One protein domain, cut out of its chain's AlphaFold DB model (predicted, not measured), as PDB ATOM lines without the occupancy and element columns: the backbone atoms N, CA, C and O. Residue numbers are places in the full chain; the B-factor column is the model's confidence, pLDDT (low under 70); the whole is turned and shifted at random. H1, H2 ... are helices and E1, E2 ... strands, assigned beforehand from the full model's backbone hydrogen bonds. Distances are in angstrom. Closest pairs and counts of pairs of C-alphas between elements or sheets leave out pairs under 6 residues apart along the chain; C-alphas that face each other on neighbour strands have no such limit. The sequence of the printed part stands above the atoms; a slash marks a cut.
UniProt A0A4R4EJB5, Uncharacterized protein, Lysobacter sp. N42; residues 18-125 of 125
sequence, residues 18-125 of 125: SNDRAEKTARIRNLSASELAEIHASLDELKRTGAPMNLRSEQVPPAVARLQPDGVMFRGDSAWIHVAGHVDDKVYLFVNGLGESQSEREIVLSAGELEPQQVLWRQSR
ATOM      1  N   SER A  18       3.224  12.945 -18.031       54.75
ATOM      2  CA  SER A  18       1.936  13.589 -18.348       54.75
ATOM      3  C   SER A  18       1.209  12.987 -19.552       54.75
ATOM      4  O   SER A  18      -0.004  13.164 -19.673       54.75
ATOM      5  N   ASN A  19       1.928  12.304 -20.452       62.78
ATOM      6  CA  ASN A  19       1.343  11.800 -21.697       62.78
ATOM      7  C   ASN A  19       0.373  10.641 -21.451       62.78
ATOM      8  O   ASN A  19      -0.722  10.665 -22.005       62.78
ATOM      9  N   ASP A  20       0.712   9.699 -20.566       77.44
ATOM     10  CA  ASP A  20      -0.158   8.556 -20.258       77.44
ATOM     11  C   ASP A  20      -1.484   9.008 -19.620       77.44
ATOM     12  O   ASP A  20      -2.564   8.594 -20.037       77.44
ATOM     13  N   ARG A  21      -1.434   9.968 -18.683       84.44
ATOM     14  CA  ARG A  21      -2.636  10.550 -18.062       84.44
ATOM     15  C   ARG A  21      -3.535  11.242 -19.085       84.44
ATOM     16  O   ARG A  21      -4.745  11.004 -19.100       84.44
ATOM     17  N   ALA A  22      -2.964  12.121 -19.908       85.94
ATOM     18  CA  ALA A  22      -3.716  12.883 -20.899       85.94
ATOM     19  C   ALA A  22      -4.346  11.957 -21.949       85.94
ATOM     20  O   ALA A  22      -5.530  12.101 -22.257       85.94
ATOM     21  N   GLU A  23      -3.589  10.971 -22.434       88.06
ATOM     22  CA  GLU A  23      -4.063   9.967 -23.386       88.06
ATOM     23  C   GLU A  23      -5.191   9.118 -22.791       88.06
ATOM     24  O   GLU A  23      -6.268   9.025 -23.382       88.06
ATOM     25  N   LYS A  24      -4.993   8.548 -21.595       89.19
ATOM     26  CA  LYS A  24      -6.011   7.731 -20.919       89.19
ATOM     27  C   LYS A  24      -7.279   8.536 -20.628       89.19
ATOM     28  O   LYS A  24      -8.380   8.047 -20.870       89.19
ATOM     29  N   THR A  25      -7.141   9.791 -20.197       91.75
ATOM     30  CA  THR A  25      -8.281  10.695 -19.969       91.75
ATOM     31  C   THR A  25      -9.034  10.986 -21.268       91.75
ATOM     32  O   THR A  25     -10.261  10.894 -21.302       91.75
ATOM     33  N   ALA A  26      -8.326  11.312 -22.355       92.38
ATOM     34  CA  ALA A  26      -8.936  11.566 -23.659       92.38
ATOM     35  C   ALA A  26      -9.648  10.321 -24.205       92.38
ATOM     36  O   ALA A  26     -10.768  10.421 -24.701       92.38
ATOM     37  N   ARG A  27      -9.042   9.138 -24.049       92.88
ATOM     38  CA  ARG A  27      -9.650   7.855 -24.416       92.88
ATOM     39  C   ARG A  27     -10.958   7.618 -23.667       92.88
ATOM     40  O   ARG A  27     -11.953   7.291 -24.298       92.88
ATOM     41  N   ILE A  28     -10.972   7.830 -22.350       95.19
ATOM     42  CA  ILE A  28     -12.177   7.684 -21.523       95.19
ATOM     43  C   ILE A  28     -13.275   8.671 -21.952       95.19
ATOM     44  O   ILE A  28     -14.433   8.283 -22.070       95.19
ATOM     45  N   ARG A  29     -12.923   9.936 -22.227       95.44
ATOM     46  CA  ARG A  29     -13.881  10.961 -22.692       95.44
ATOM     47  C   ARG A  29     -14.518  10.629 -24.044       95.44
ATOM     48  O   ARG A  29     -15.609  11.111 -24.322       95.44
ATOM     49  N   ASN A  30     -13.844   9.827 -24.863       96.00
ATOM     50  CA  ASN A  30     -14.323   9.420 -26.183       96.00
ATOM     51  C   ASN A  30     -15.118   8.104 -26.173       96.00
ATOM     52  O   ASN A  30     -15.513   7.645 -27.243       96.00
ATOM     53  N   LEU A  31     -15.357   7.496 -25.006       96.94
ATOM     54  CA  LEU A  31     -16.227   6.326 -24.908       96.94
ATOM     55  C   LEU A  31     -17.655   6.698 -25.315       96.94
ATOM     56  O   LEU A  31     -18.220   7.697 -24.868       96.94
ATOM     57  N   SER A  32     -18.255   5.866 -26.155       97.62
ATOM     58  CA  SER A  32     -19.651   5.997 -26.551       97.62
ATOM     59  C   SER A  32     -20.601   5.708 -25.386       97.62
ATOM     60  O   SER A  32     -20.278   4.982 -24.443       97.62
ATOM     61  N   ALA A  33     -21.837   6.204 -25.488       96.75
ATOM     62  CA  ALA A  33     -22.880   5.906 -24.509       96.75
ATOM     63  C   ALA A  33     -23.136   4.391 -24.363       96.75
ATOM     64  O   ALA A  33     -23.425   3.928 -23.264       96.75
ATOM     65  N   SER A  34     -22.996   3.614 -25.445       97.44
ATOM     66  CA  SER A  34     -23.100   2.148 -25.411       97.44
ATOM     67  C   SER A  34     -21.960   1.486 -24.641       97.44
ATOM     68  O   SER A  34     -22.220   0.574 -23.865       97.44
ATOM     69  N   GLU A  35     -20.720   1.952 -24.809       98.12
ATOM     70  CA  GLU A  35     -19.568   1.423 -24.064       98.12
ATOM     71  C   GLU A  35     -19.679   1.757 -22.572       98.12
ATOM     72  O   GLU A  35     -19.426   0.907 -21.720       98.12
ATOM     73  N   LEU A  36     -20.124   2.974 -22.245       98.12
ATOM     74  CA  LEU A  36     -20.381   3.397 -20.866       98.12
ATOM     75  C   LEU A  36     -21.515   2.575 -20.227       98.12
ATOM     76  O   LEU A  36     -21.376   2.105 -19.098       98.12
ATOM     77  N   ALA A  37     -22.600   2.316 -20.962       96.94
ATOM     78  CA  ALA A  37     -23.681   1.449 -20.494       96.94
ATOM     79  C   ALA A  37     -23.229  -0.013 -20.301       96.94
ATOM     80  O   ALA A  37     -23.636  -0.653 -19.332       96.94
ATOM     81  N   GLU A  38     -22.368  -0.540 -21.179       97.81
ATOM     82  CA  GLU A  38     -21.799  -1.892 -21.060       97.81
ATOM     83  C   GLU A  38     -20.902  -2.020 -19.816       97.81
ATOM     84  O   GLU A  38     -20.989  -3.016 -19.091       97.81
ATOM     85  N   ILE A  39     -20.081  -1.001 -19.531       98.06
ATOM     86  CA  ILE A  39     -19.275  -0.915 -18.302       98.06
ATOM     87  C   ILE A  39     -20.179  -0.960 -17.067       98.06
ATOM     88  O   ILE A  39     -19.924  -1.752 -16.157       98.06
ATOM     89  N   HIS A  40     -21.236  -0.140 -17.045       97.25
ATOM     90  CA  HIS A  40     -22.188  -0.102 -15.932       97.25
ATOM     91  C   HIS A  40     -22.834  -1.471 -15.711       97.25
ATOM     92  O   HIS A  40     -22.684  -2.048 -14.636       97.25
ATOM     93  N   ALA A  41     -23.454  -2.037 -16.750       96.25
ATOM     94  CA  ALA A  41     -24.144  -3.321 -16.675       96.25
ATOM     95  C   ALA A  41     -23.215  -4.471 -16.247       96.25
ATOM     96  O   ALA A  41     -23.610  -5.323 -15.451       96.25
ATOM     97  N   SER A  42     -21.968  -4.476 -16.726       97.00
ATOM     98  CA  SER A  42     -20.977  -5.494 -16.358       97.00
ATOM     99  C   SER A  42     -20.623  -5.450 -14.870       97.00
ATOM    100  O   SER A  42     -20.504  -6.492 -14.226       97.00
ATOM    101  N   LEU A  43     -20.444  -4.251 -14.312       96.75
ATOM    102  CA  LEU A  43     -20.130  -4.075 -12.892       96.75
ATOM    103  C   LEU A  43     -21.349  -4.296 -11.997       96.75
ATOM    104  O   LEU A  43     -21.194  -4.808 -10.889       96.75
ATOM    105  N   ASP A  44     -22.541  -3.950 -12.479       95.69
ATOM    106  CA  ASP A  44     -23.806  -4.194 -11.789       95.69
ATOM    107  C   ASP A  44     -24.055  -5.696 -11.617       95.69
ATOM    108  O   ASP A  44     -24.273  -6.179 -10.503       95.69
ATOM    109  N   GLU A  45     -23.902  -6.461 -12.698       94.94
ATOM    110  CA  GLU A  45     -24.045  -7.916 -12.672       94.94
ATOM    111  C   GLU A  45     -22.997  -8.583 -11.776       94.94
ATOM    112  O   GLU A  45     -23.315  -9.459 -10.964       94.94
ATOM    113  N   LEU A  46     -21.739  -8.145 -11.869       94.50
ATOM    114  CA  LEU A  46     -20.674  -8.680 -11.027       94.50
ATOM    115  C   LEU A  46     -20.961  -8.411  -9.541       94.50
ATOM    116  O   LEU A  46     -20.822  -9.294  -8.697       94.50
ATOM    117  N   LYS A  47     -21.433  -7.205  -9.208       92.69
ATOM    118  CA  LYS A  47     -21.837  -6.858  -7.842       92.69
ATOM    119  C   LYS A  47     -22.996  -7.731  -7.358       92.69
ATOM    120  O   LYS A  47     -22.938  -8.245  -6.242       92.69
ATOM    121  N   ARG A  48     -24.019  -7.929  -8.194       91.88
ATOM    122  CA  ARG A  48     -25.203  -8.755  -7.897       91.88
ATOM    123  C   ARG A  48     -24.846 -10.222  -7.646       91.88
ATOM    124  O   ARG A  48     -25.485 -10.878  -6.830       91.88
ATOM    125  N   THR A  49     -23.801 -10.717  -8.302       92.19
ATOM    126  CA  THR A  49     -23.285 -12.086  -8.136       92.19
ATOM    127  C   THR A  49     -22.285 -12.237  -6.983       92.19
ATOM    128  O   THR A  49     -21.741 -13.321  -6.781       92.19
ATOM    129  N   GLY A  50     -22.085 -11.191  -6.171       90.44
ATOM    130  CA  GLY A  50     -21.281 -11.262  -4.952       90.44
ATOM    131  C   GLY A  50     -19.794 -10.984  -5.165       90.44
ATOM    132  O   GLY A  50     -18.957 -11.629  -4.532       90.44
ATOM    133  N   ALA A  51     -19.458 -10.032  -6.043       90.62
ATOM    134  CA  ALA A  51     -18.084  -9.578  -6.247       90.62
ATOM    135  C   ALA A  51     -17.348  -9.295  -4.921       90.62
ATOM    136  O   ALA A  51     -17.926  -8.684  -4.013       90.62
ATOM    137  N   PRO A  52     -16.051  -9.641  -4.811       92.94
ATOM    138  CA  PRO A  52     -15.237  -9.160  -3.705       92.94
ATOM    139  C   PRO A  52     -15.105  -7.632  -3.762       92.94
ATOM    140  O   PRO A  52     -15.228  -7.016  -4.818       92.94
ATOM    141  N   MET A  53     -14.790  -7.016  -2.618       94.31
ATOM    142  CA  MET A  53     -14.603  -5.561  -2.518       94.31
ATOM    143  C   MET A  53     -13.541  -5.033  -3.488       94.31
ATOM    144  O   MET A  53     -13.731  -3.974  -4.066       94.31
ATOM    145  N   ASN A  54     -12.438  -5.759  -3.671       95.19
ATOM    146  CA  ASN A  54     -11.389  -5.419  -4.627       95.19
ATOM    147  C   ASN A  54     -11.308  -6.528  -5.668       95.19
ATOM    148  O   ASN A  54     -11.207  -7.702  -5.299       95.19
ATOM    149  N   LEU A  55     -11.335  -6.159  -6.946       93.00
ATOM    150  CA  LEU A  55     -11.158  -7.112  -8.031       93.00
ATOM    151  C   LEU A  55      -9.676  -7.314  -8.314       93.00
ATOM    152  O   LEU A  55      -8.914  -6.356  -8.446       93.00
ATOM    153  N   ARG A  56      -9.281  -8.576  -8.463       88.31
ATOM    154  CA  ARG A  56      -8.021  -8.936  -9.114       88.31
ATOM    155  C   ARG A  56      -8.172  -8.820 -10.629       88.31
ATOM    156  O   ARG A  56      -9.293  -8.875 -11.137       88.31
ATOM    157  N   SER A  57      -7.064  -8.688 -11.356       84.25
ATOM    158  CA  SER A  57      -7.070  -8.472 -12.810       84.25
ATOM    159  C   SER A  57      -7.875  -9.528 -13.577       84.25
ATOM    160  O   SER A  57      -8.589  -9.185 -14.511       84.25
ATOM    161  N   GLU A  58      -7.834 -10.793 -13.150       87.19
ATOM    162  CA  GLU A  58      -8.586 -11.904 -13.748       87.19
ATOM    163  C   GLU A  58     -10.104 -11.845 -13.504       87.19
ATOM    164  O   GLU A  58     -10.866 -12.544 -14.166       87.19
ATOM    165  N   GLN A  59     -10.547 -11.021 -12.553       91.50
ATOM    166  CA  GLN A  59     -11.953 -10.848 -12.179       91.50
ATOM    167  C   GLN A  59     -12.575  -9.600 -12.818       91.50
ATOM    168  O   GLN A  59     -13.784  -9.400 -12.719       91.50
ATOM    169  N   VAL A  60     -11.763  -8.743 -13.445       94.56
ATOM    170  CA  VAL A  60     -12.233  -7.525 -14.105       94.56
ATOM    171  C   VAL A  60     -12.979  -7.910 -15.392       94.56
ATOM    172  O   VAL A  60     -12.384  -8.536 -16.271       94.56
ATOM    173  N   PRO A  61     -14.263  -7.532 -15.552       95.44
ATOM    174  CA  PRO A  61     -15.024  -7.857 -16.754       95.44
ATOM    175  C   PRO A  61     -14.379  -7.274 -18.020       95.44
ATOM    176  O   PRO A  61     -13.826  -6.173 -17.955       95.44
ATOM    177  N   PRO A  62     -14.508  -7.922 -19.195       96.12
ATOM    178  CA  PRO A  62     -13.890  -7.452 -20.437       96.12
ATOM    179  C   PRO A  62     -14.201  -5.990 -20.792       96.12
ATOM    180  O   PRO A  62     -13.303  -5.265 -21.218       96.12
ATOM    181  N   ALA A  63     -15.438  -5.535 -20.562       96.06
ATOM    182  CA  ALA A  63     -15.846  -4.147 -20.798       96.06
ATOM    183  C   ALA A  63     -15.017  -3.141 -19.979       96.06
ATOM    184  O   ALA A  63     -14.649  -2.079 -20.475       96.06
ATOM    185  N   VAL A  64     -14.658  -3.506 -18.745       96.56
ATOM    186  CA  VAL A  64     -13.835  -2.691 -17.842       96.56
ATOM    187  C   VAL A  64     -12.346  -2.891 -18.130       96.56
ATOM    188  O   VAL A  64     -11.581  -1.932 -18.119       96.56
ATOM    189  N   ALA A  65     -11.923  -4.115 -18.459       94.69
ATOM    190  CA  ALA A  65     -10.530  -4.451 -18.752       94.69
ATOM    191  C   ALA A  65      -9.974  -3.681 -19.965       94.69
ATOM    192  O   ALA A  65      -8.791  -3.349 -19.988       94.69
ATOM    193  N   ARG A  66     -10.826  -3.318 -20.936       92.44
ATOM    194  CA  ARG A  66     -10.472  -2.441 -22.073       92.44
ATOM    195  C   ARG A  66      -9.933  -1.074 -21.643       92.44
ATOM    196  O   ARG A  66      -9.147  -0.471 -22.372       92.44
ATOM    197  N   LEU A  67     -10.326  -0.595 -20.463       92.25
ATOM    198  CA  LEU A  67      -9.814   0.652 -19.896       92.25
ATOM    199  C   LEU A  67      -8.368   0.517 -19.409       92.25
ATOM    200  O   LEU A  67      -7.713   1.542 -19.237       92.25
ATOM    201  N   GLN A  68      -7.879  -0.719 -19.251       91.69
ATOM    202  CA  GLN A  68      -6.605  -1.074 -18.625       91.69
ATOM    203  C   GLN A  68      -6.497  -0.460 -17.222       91.69
ATOM    204  O   GLN A  68      -5.650   0.409 -17.001       91.69
ATOM    205  N   PRO A  69      -7.406  -0.833 -16.299       93.06
ATOM    206  CA  PRO A  69      -7.416  -0.260 -14.965       93.06
ATOM    207  C   PRO A  69      -6.234  -0.765 -14.135       93.06
ATOM    208  O   PRO A  69      -5.904  -1.950 -14.171       93.06
ATOM    209  N   ASP A  70      -5.673   0.125 -13.322       91.00
ATOM    210  CA  ASP A  70      -4.709  -0.213 -12.274       91.00
ATOM    211  C   ASP A  70      -5.409  -0.925 -11.098       91.00
ATOM    212  O   ASP A  70      -4.809  -1.739 -10.397       91.00
ATOM    213  N   GLY A  71      -6.710  -0.665 -10.902       91.75
ATOM    214  CA  GLY A  71      -7.523  -1.355  -9.905       91.75
ATOM    215  C   GLY A  71      -9.016  -1.047 -10.008       91.75
ATOM    216  O   GLY A  71      -9.422   0.004 -10.504       91.75
ATOM    217  N   VAL A  72      -9.842  -1.972  -9.514       97.00
ATOM    218  CA  VAL A  72     -11.297  -1.801  -9.399       97.00
ATOM    219  C   VAL A  72     -11.735  -2.163  -7.985       97.00
ATOM    220  O   VAL A  72     -11.454  -3.262  -7.503       97.00
ATOM    221  N   MET A  73     -12.446  -1.246  -7.336       96.81
ATOM    222  CA  MET A  73     -12.946  -1.407  -5.972       96.81
ATOM    223  C   MET A  73     -14.444  -1.116  -5.906       96.81
ATOM    224  O   MET A  73     -14.896  -0.059  -6.333       96.81
ATOM    225  N   PHE A  74     -15.222  -2.012  -5.312       96.12
ATOM    226  CA  PHE A  74     -16.619  -1.770  -4.970       96.12
ATOM    227  C   PHE A  74     -16.738  -1.112  -3.595       96.12
ATOM    228  O   PHE A  74     -16.158  -1.576  -2.613       96.12
ATOM    229  N   ARG A  75     -17.559  -0.062  -3.500       94.00
ATOM    230  CA  ARG A  75     -17.878   0.625  -2.245       94.00
ATOM    231  C   ARG A  75     -19.345   1.036  -2.230       94.00
ATOM    232  O   ARG A  75     -19.772   1.814  -3.072       94.00
ATOM    233  N   GLY A  76     -20.111   0.533  -1.261       92.19
ATOM    234  CA  GLY A  76     -21.544   0.835  -1.166       92.19
ATOM    235  C   GLY A  76     -22.283   0.359  -2.414       92.19
ATOM    236  O   GLY A  76     -22.212  -0.818  -2.741       92.19
ATOM    237  N   ASP A  77     -22.929   1.271  -3.127       93.38
ATOM    238  CA  ASP A  77     -23.626   1.088  -4.407       93.38
ATOM    239  C   ASP A  77     -22.791   1.523  -5.623       93.38
ATOM    240  O   ASP A  77     -23.313   1.692  -6.720       93.38
ATOM    241  N   SER A  78     -21.489   1.712  -5.438       95.56
ATOM    242  CA  SER A  78     -20.607   2.267  -6.457       95.56
ATOM    243  C   SER A  78     -19.406   1.356  -6.720       95.56
ATOM    244  O   SER A  78     -19.043   0.517  -5.883       95.56
ATOM    245  N   ALA A  79     -18.785   1.512  -7.885       97.19
ATOM    246  CA  ALA A  79     -17.485   0.942  -8.223       97.19
ATOM    247  C   ALA A  79     -16.519   2.053  -8.639       97.19
ATOM    248  O   ALA A  79     -16.882   2.973  -9.369       97.19
ATOM    249  N   TRP A  80     -15.295   1.988  -8.133       96.88
ATOM    250  CA  TRP A  80     -14.231   2.954  -8.359       96.88
ATOM    251  C   TRP A  80     -13.167   2.270  -9.206       96.88
ATOM    252  O   TRP A  80     -12.569   1.283  -8.776       96.88
ATOM    253  N   ILE A  81     -12.949   2.779 -10.412       96.44
ATOM    254  CA  ILE A  81     -11.996   2.239 -11.379       96.44
ATOM    255  C   ILE A  81     -10.824   3.214 -11.451       96.44
ATOM    256  O   ILE A  81     -10.976   4.324 -11.959       96.44
ATOM    257  N   HIS A  82      -9.665   2.818 -10.934       94.00
ATOM    258  CA  HIS A  82      -8.415   3.565 -11.080       94.00
ATOM    259  C   HIS A  82      -7.802   3.227 -12.437       94.00
ATOM    260  O   HIS A  82      -7.587   2.053 -12.723       94.00
ATOM    261  N   VAL A  83      -7.555   4.226 -13.286       92.00
ATOM    262  CA  VAL A  83      -7.051   4.003 -14.655       92.00
ATOM    263  C   VAL A  83      -5.629   4.526 -14.860       92.00
ATOM    264  O   VAL A  83      -4.909   3.996 -15.705       92.00
ATOM    265  N   ALA A  84      -5.235   5.585 -14.150       88.69
ATOM    266  CA  ALA A  84      -3.907   6.185 -14.272       88.69
ATOM    267  C   ALA A  84      -3.554   7.048 -13.057       88.69
ATOM    268  O   ALA A  84      -4.436   7.430 -12.287       88.69
ATOM    269  N   GLY A  85      -2.287   7.456 -12.964       82.56
ATOM    270  CA  GLY A  85      -1.815   8.487 -12.034       82.56
ATOM    271  C   GLY A  85      -1.450   7.973 -10.638       82.56
ATOM    272  O   GLY A  85      -1.852   6.889 -10.219       82.56
ATOM    273  N   HIS A  86      -0.627   8.749  -9.939       77.56
ATOM    274  CA  HIS A  86      -0.087   8.541  -8.603       77.56
ATOM    275  C   HIS A  86      -0.339   9.789  -7.748       77.56
ATOM    276  O   HIS A  86      -0.038  10.906  -8.148       77.56
ATOM    277  N   VAL A  87      -0.797   9.589  -6.510       72.88
ATOM    278  CA  VAL A  87      -1.044  10.664  -5.530       72.88
ATOM    279  C   VAL A  87      -2.036  11.724  -6.047       72.88
ATOM    280  O   VAL A  87      -3.228  11.524  -5.840       72.88
ATOM    281  N   ASP A  88      -1.597  12.769  -6.749       72.44
ATOM    282  CA  ASP A  88      -2.411  13.956  -7.066       72.44
ATOM    283  C   ASP A  88      -3.011  13.949  -8.486       72.44
ATOM    284  O   ASP A  88      -3.960  14.679  -8.781       72.44
ATOM    285  N   ASP A  89      -2.490  13.116  -9.390       78.56
ATOM    286  CA  ASP A  89      -2.868  13.097 -10.810       78.56
ATOM    287  C   ASP A  89      -3.724  11.874 -11.191       78.56
ATOM    288  O   ASP A  89      -3.822  11.499 -12.364       78.56
ATOM    289  N   LYS A  90      -4.366  11.258 -10.190       89.38
ATOM    290  CA  LYS A  90      -5.160  10.040 -10.357       89.38
ATOM    291  C   LYS A  90      -6.345  10.257 -11.292       89.38
ATOM    292  O   LYS A  90      -7.128  11.189 -11.126       89.38
ATOM    293  N   VAL A  91      -6.521   9.329 -12.223       92.25
ATOM    294  CA  VAL A  91      -7.688   9.255 -13.099       92.25
ATOM    295  C   VAL A  91      -8.600   8.145 -12.600       92.25
ATOM    296  O   VAL A  91      -8.225   6.969 -12.629       92.25
ATOM    297  N   TYR A  92      -9.798   8.525 -12.163       94.69
ATOM    298  CA  TYR A  92     -10.837   7.606 -11.718       94.69
ATOM    299  C   TYR A  92     -12.081   7.685 -12.589       94.69
ATOM    300  O   TYR A  92     -12.512   8.766 -12.991       94.69
ATOM    301  N   LEU A  93     -12.705   6.528 -12.782       96.94
ATOM    302  CA  LEU A  93     -14.109   6.423 -13.144       96.94
ATOM    303  C   LEU A  93     -14.904   5.934 -11.936       96.94
ATOM    304  O   LEU A  93     -14.619   4.870 -11.381       96.94
ATOM    305  N   PHE A  94     -15.906   6.709 -11.544       97.12
ATOM    306  CA  PHE A  94     -16.897   6.331 -10.549       97.12
ATOM    307  C   PHE A  94     -18.142   5.848 -11.277       97.12
ATOM    308  O   PHE A  94     -18.762   6.604 -12.019       97.12
ATOM    309  N   VAL A  95     -18.477   4.578 -11.085       97.62
ATOM    310  CA  VAL A  95     -19.688   3.958 -11.617       97.62
ATOM    311  C   VAL A  95     -20.680   3.864 -10.467       97.62
ATOM    312  O   VAL A  95     -20.513   3.035  -9.573       97.62
ATOM    313  N   ASN A  96     -21.675   4.743 -10.478       96.31
ATOM    314  CA  ASN A  96     -22.660   4.909  -9.417       96.31
ATOM    315  C   ASN A  96     -23.970   4.193  -9.775       96.31
ATOM    316  O   ASN A  96     -24.274   3.933 -10.947       96.31
ATOM    317  N   GLY A  97     -24.781   3.907  -8.760       94.38
ATOM    318  CA  GLY A  97     -26.102   3.320  -8.968       94.38
ATOM    319  C   GLY A  97     -26.056   1.836  -9.351       94.38
ATOM    320  O   GLY A  97     -26.837   1.392 -10.191       94.38
ATOM    321  N   LEU A  98     -25.124   1.081  -8.765       94.19
ATOM    322  CA  LEU A  98     -25.060  -0.377  -8.855       94.19
ATOM    323  C   LEU A  98     -25.959  -1.017  -7.783       94.19
ATOM    324  O   LEU A  98     -25.940  -0.613  -6.617       94.19
ATOM    325  N   GLY A  99     -26.691  -2.065  -8.147       86.88
ATOM    326  CA  GLY A  99     -27.660  -2.772  -7.314       86.88
ATOM    327  C   GLY A  99     -29.121  -2.451  -7.652       86.88
ATOM    328  O   GLY A  99     -29.445  -1.592  -8.471       86.88
ATOM    329  N   GLU A 100     -30.041  -3.171  -7.007       70.06
ATOM    330  CA  GLU A 100     -31.441  -3.272  -7.449       70.06
ATOM    331  C   GLU A 100     -32.309  -2.018  -7.199       70.06
ATOM    332  O   GLU A 100     -33.346  -1.852  -7.850       70.06
ATOM    333  N   SER A 101     -31.901  -1.108  -6.305       67.00
ATOM    334  CA  SER A 101     -32.765  -0.035  -5.780       67.00
ATOM    335  C   SER A 101     -32.523   1.364  -6.354       67.00
ATOM    336  O   SER A 101     -33.008   2.337  -5.781       67.00
ATOM    337  N   GLN A 102     -31.753   1.503  -7.433       68.69
ATOM    338  CA  GLN A 102     -31.210   2.812  -7.800       68.69
ATOM    339  C   GLN A 102     -32.076   3.540  -8.833       68.69
ATOM    340  O   GLN A 102     -32.365   3.016  -9.912       68.69
ATOM    341  N   SER A 103     -32.508   4.755  -8.478       76.69
ATOM    342  CA  SER A 103     -33.298   5.651  -9.336       76.69
ATOM    343  C   SER A 103     -32.462   6.314 -10.430       76.69
ATOM    344  O   SER A 103     -33.006   6.759 -11.439       76.69
ATOM    345  N   GLU A 104     -31.144   6.365 -10.237       90.31
ATOM    346  CA  GLU A 104     -30.205   6.985 -11.158       90.31
ATOM    347  C   GLU A 104     -28.936   6.140 -11.280       90.31
ATOM    348  O   GLU A 104     -28.400   5.636 -10.292       90.31
ATOM    349  N   ARG A 105     -28.475   5.983 -12.519       94.75
ATOM    350  CA  ARG A 105     -27.220   5.329 -12.880       94.75
ATOM    351  C   ARG A 105     -26.324   6.357 -13.533       94.75
ATOM    352  O   ARG A 105     -26.776   7.099 -14.405       94.75
ATOM    353  N   GLU A 106     -25.066   6.390 -13.132       96.94
ATOM    354  CA  GLU A 106     -24.155   7.442 -13.563       96.94
ATOM    355  C   GLU A 106     -22.728   6.917 -13.678       96.94
ATOM    356  O   GLU A 106     -22.299   6.070 -12.892       96.94
ATOM    357  N   ILE A 107     -21.989   7.435 -14.658       98.00
ATOM    358  CA  ILE A 107     -20.540   7.280 -14.737       98.00
ATOM    359  C   ILE A 107     -19.891   8.660 -14.725       98.00
ATOM    360  O   ILE A 107     -20.150   9.491 -15.599       98.00
ATOM    361  N   VAL A 108     -19.016   8.878 -13.745       97.81
ATOM    362  CA  VAL A 108     -18.318  10.142 -13.506       97.81
ATOM    363  C   VAL A 108     -16.816   9.951 -13.650       97.81
ATOM    364  O   VAL A 108     -16.232   9.052 -13.053       97.81
ATOM    365  N   LEU A 109     -16.176  10.828 -14.412       97.25
ATOM    366  CA  LEU A 109     -14.729  10.922 -14.548       97.25
ATOM    367  C   LEU A 109     -14.165  11.965 -13.581       97.25
ATOM    368  O   LEU A 109     -14.586  13.121 -13.593       97.25
ATOM    369  N   SER A 110     -13.153  11.579 -12.811       95.00
ATOM    370  CA  SER A 110     -12.237  12.495 -12.128       95.00
ATOM    371  C   SER A 110     -10.866  12.363 -12.776       95.00
ATOM    372  O   SER A 110     -10.267  11.292 -12.745       95.00
ATOM    373  N   ALA A 111     -10.391  13.433 -13.408       91.94
ATOM    374  CA  ALA A 111      -9.118  13.467 -14.121       91.94
ATOM    375  C   ALA A 111      -8.044  14.181 -13.283       91.94
ATOM    376  O   ALA A 111      -7.397  15.103 -13.757       91.94
ATOM    377  N   GLY A 112      -7.863  13.781 -12.028       86.19
ATOM    378  CA  GLY A 112      -6.983  14.438 -11.057       86.19
ATOM    379  C   GLY A 112      -7.769  15.064  -9.908       86.19
ATOM    380  O   GLY A 112      -8.923  15.460 -10.076       86.19
ATOM    381  N   GLU A 113      -7.144  15.158  -8.732       79.69
ATOM    382  CA  GLU A 113      -7.838  15.552  -7.493       79.69
ATOM    383  C   GLU A 113      -8.321  17.014  -7.507       79.69
ATOM    384  O   GLU A 113      -9.296  17.355  -6.841       79.69
ATOM    385  N   LEU A 114      -7.667  17.871  -8.298       83.00
ATOM    386  CA  LEU A 114      -8.005  19.292  -8.442       83.00
ATOM    387  C   LEU A 114      -8.918  19.590  -9.644       83.00
ATOM    388  O   LEU A 114      -9.410  20.713  -9.767       83.00
ATOM    389  N   GLU A 115      -9.126  18.629 -10.551       85.19
ATOM    390  CA  GLU A 115      -9.983  18.828 -11.722       85.19
ATOM    391  C   GLU A 115     -11.459  18.575 -11.363       85.19
ATOM    392  O   GLU A 115     -11.768  17.635 -10.622       85.19
ATOM    393  N   PRO A 116     -12.405  19.375 -11.892       89.94
ATOM    394  CA  PRO A 116     -13.818  19.134 -11.651       89.94
ATOM    395  C   PRO A 116     -14.237  17.788 -12.244       89.94
ATOM    396  O   PRO A 116     -13.833  17.407 -13.349       89.94
ATOM    397  N   GLN A 117     -15.094  17.090 -11.505       94.88
ATOM    398  CA  GLN A 117     -15.695  15.848 -11.961       94.88
ATOM    399  C   GLN A 117     -16.586  16.081 -13.188       94.88
ATOM    400  O   GLN A 117     -17.263  17.103 -13.305       94.88
ATOM    401  N   GLN A 118     -16.579  15.117 -14.106       97.12
ATOM    402  CA  GLN A 118     -17.301  15.172 -15.375       97.12
ATOM    403  C   GLN A 118     -18.245  13.981 -15.483       97.12
ATOM    404  O   GLN A 118     -17.800  12.837 -15.485       97.12
ATOM    405  N   VAL A 119     -19.544  14.246 -15.608       97.38
ATOM    406  CA  VAL A 119     -20.533  13.202 -15.891       97.38
ATOM    407  C   VAL A 119     -20.382  12.788 -17.350       97.38
ATOM    408  O   VAL A 119     -20.607  13.596 -18.248       97.38
ATOM    409  N   LEU A 120     -19.981  11.543 -17.587       97.75
ATOM    410  CA  LEU A 120     -19.824  10.999 -18.937       97.75
ATOM    411  C   LEU A 120     -21.110  10.352 -19.442       97.75
ATOM    412  O   LEU A 120     -21.392  10.356 -20.637       97.75
ATOM    413  N   TRP A 121     -21.886   9.777 -18.526       98.00
ATOM    414  CA  TRP A 121     -23.125   9.089 -18.844       98.00
ATOM    415  C   TRP A 121     -24.059   9.116 -17.643       98.00
ATOM    416  O   TRP A 121     -23.615   8.969 -16.504       98.00
ATOM    417  N   ARG A 122     -25.354   9.285 -17.911       96.75
ATOM    418  CA  ARG A 122     -26.420   9.216 -16.915       96.75
ATOM    419  C   ARG A 122     -27.645   8.546 -17.524       96.75
ATOM    420  O   ARG A 122     -28.013   8.842 -18.660       96.75
ATOM    421  N   GLN A 123     -28.288   7.684 -16.749       93.12
ATOM    422  CA  GLN A 123     -29.563   7.069 -17.084       93.12
ATOM    423  C   GLN A 123     -30.484   7.123 -15.865       93.12
ATOM    424  O   GLN A 123     -30.202   6.522 -14.826       93.12
ATOM    425  N   SER A 124     -31.597   7.831 -16.015       87.88
ATOM    426  CA  SER A 124     -32.705   7.823 -15.058       87.88
ATOM    427  C   SER A 124     -33.704   6.730 -15.450       87.88
ATOM    428  O   SER A 124     -33.862   6.447 -16.643       87.88
ATOM    429  N   ARG A 125     -34.329   6.091 -14.456       66.94
ATOM    430  CA  ARG A 125     -35.472   5.190 -14.682       66.94
ATOM    431  C   ARG A 125     -36.735   5.956 -15.057       66.94
ATOM    432  O   ARG A 125     -36.909   7.083 -14.546       66.94
TER     433      ARG A 125
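What this domain is: This is residues 18 to 125 of the 125 residues of an uncharacterized protein of Lysobacter sp. N42 (UniProt A0A4R4EJB5). One twisted sheet of five strands in a meander, each strand the antiparallel neighbour of the one before, is covered on one face by two helices, H1 running along the strands and H2 running across them; no named helix covers the other face. The short helix H3 packs on H2, and a long link, residues 49 to 61, loops round past the E1 edge of the sheet. The printed part has 108 residues, with three named helices followed by five named strands; the sheet's order is E1, E2, E3, E4, E5, and the class is mixed, helices and strands. The whole is compact, with a radius of gyration of the C-alphas of 13.0 A and spans of 38 by 30 by 22 A.

Where its parts are: H1, residues 18 to 29, begins at C-alpha 18 (1.936, 13.589, -18.348) and is 16.6 A long. H2, residues 33 to 48, is 22.3 A long and ends at C-alpha 48 (-25.203, -8.755, -7.897). H3 is residues 62 to 65, 4.8 A. The strands are E1, residues 71 to 75, 13.0 A; E2, residues 78 to 84, 18.8 A; E3, residues 91 to 96, 16.0 A; E4, residues 104 to 111, 22.3 A; and E5, residues 118 to 124, 17.1 A, ending at C-alpha 124 (-32.705, 7.823, -15.058).

How they stand to each other: The sheet is twisted, its C-alphas lying up to 4.5 A off the best plane, and E1 and E5 are its edge strands. E1 and E2 form a hairpin, with N 73 and O 80 at 2.9 A. The hairpin of E2 and E3 has N 81 and O 93 at 2.8 A. The hairpin of E3 and E4 has N 94 and O 108 at 2.8 A. The hairpin of E4 and E5 has N 109 and O 118 at 2.8 A. H1 is on the sheet at a height of 8.6 A, over E3 and along the strands, at 6 degrees to E3 on the local plane; the closest C-alphas of H1 and E3 are those of Thr 25 and Val 91, 7.0 A apart. H2 is on the same face, also at a height of 8.6 A over the sheet, and runs across the strands at 67 degrees to E3 on the local plane; the closest C-alphas of H2 and E3 are those of His 40 and Val 95, 6.4 A apart. H1 and H2 are apart. With its residues 35 to 42 alone, H2 touches H3, the closest C-alphas being those of Ile 39 and Ala 63, 5.3 A apart. H3 is only just not on the sheet, with 4 pairs of C-alphas within 10 A. In H1 and H2 every O i to N i+4 pair is within hydrogen-bond range; H3 is too short for such a pair.

The domain as a whole: The two C-alphas farthest apart, those of Asn 19 and Ser 101, are 39.5 A apart. The printed part has no cut. The link from H2 to H3, 13 residues, is long; in it residues 54 to 55 pair antiparallel with residues 72 to 73 of E1. Mean pLDDT of the printed part is 90.9; residues 18 to 19, 101 to 102 and 125 are under 70.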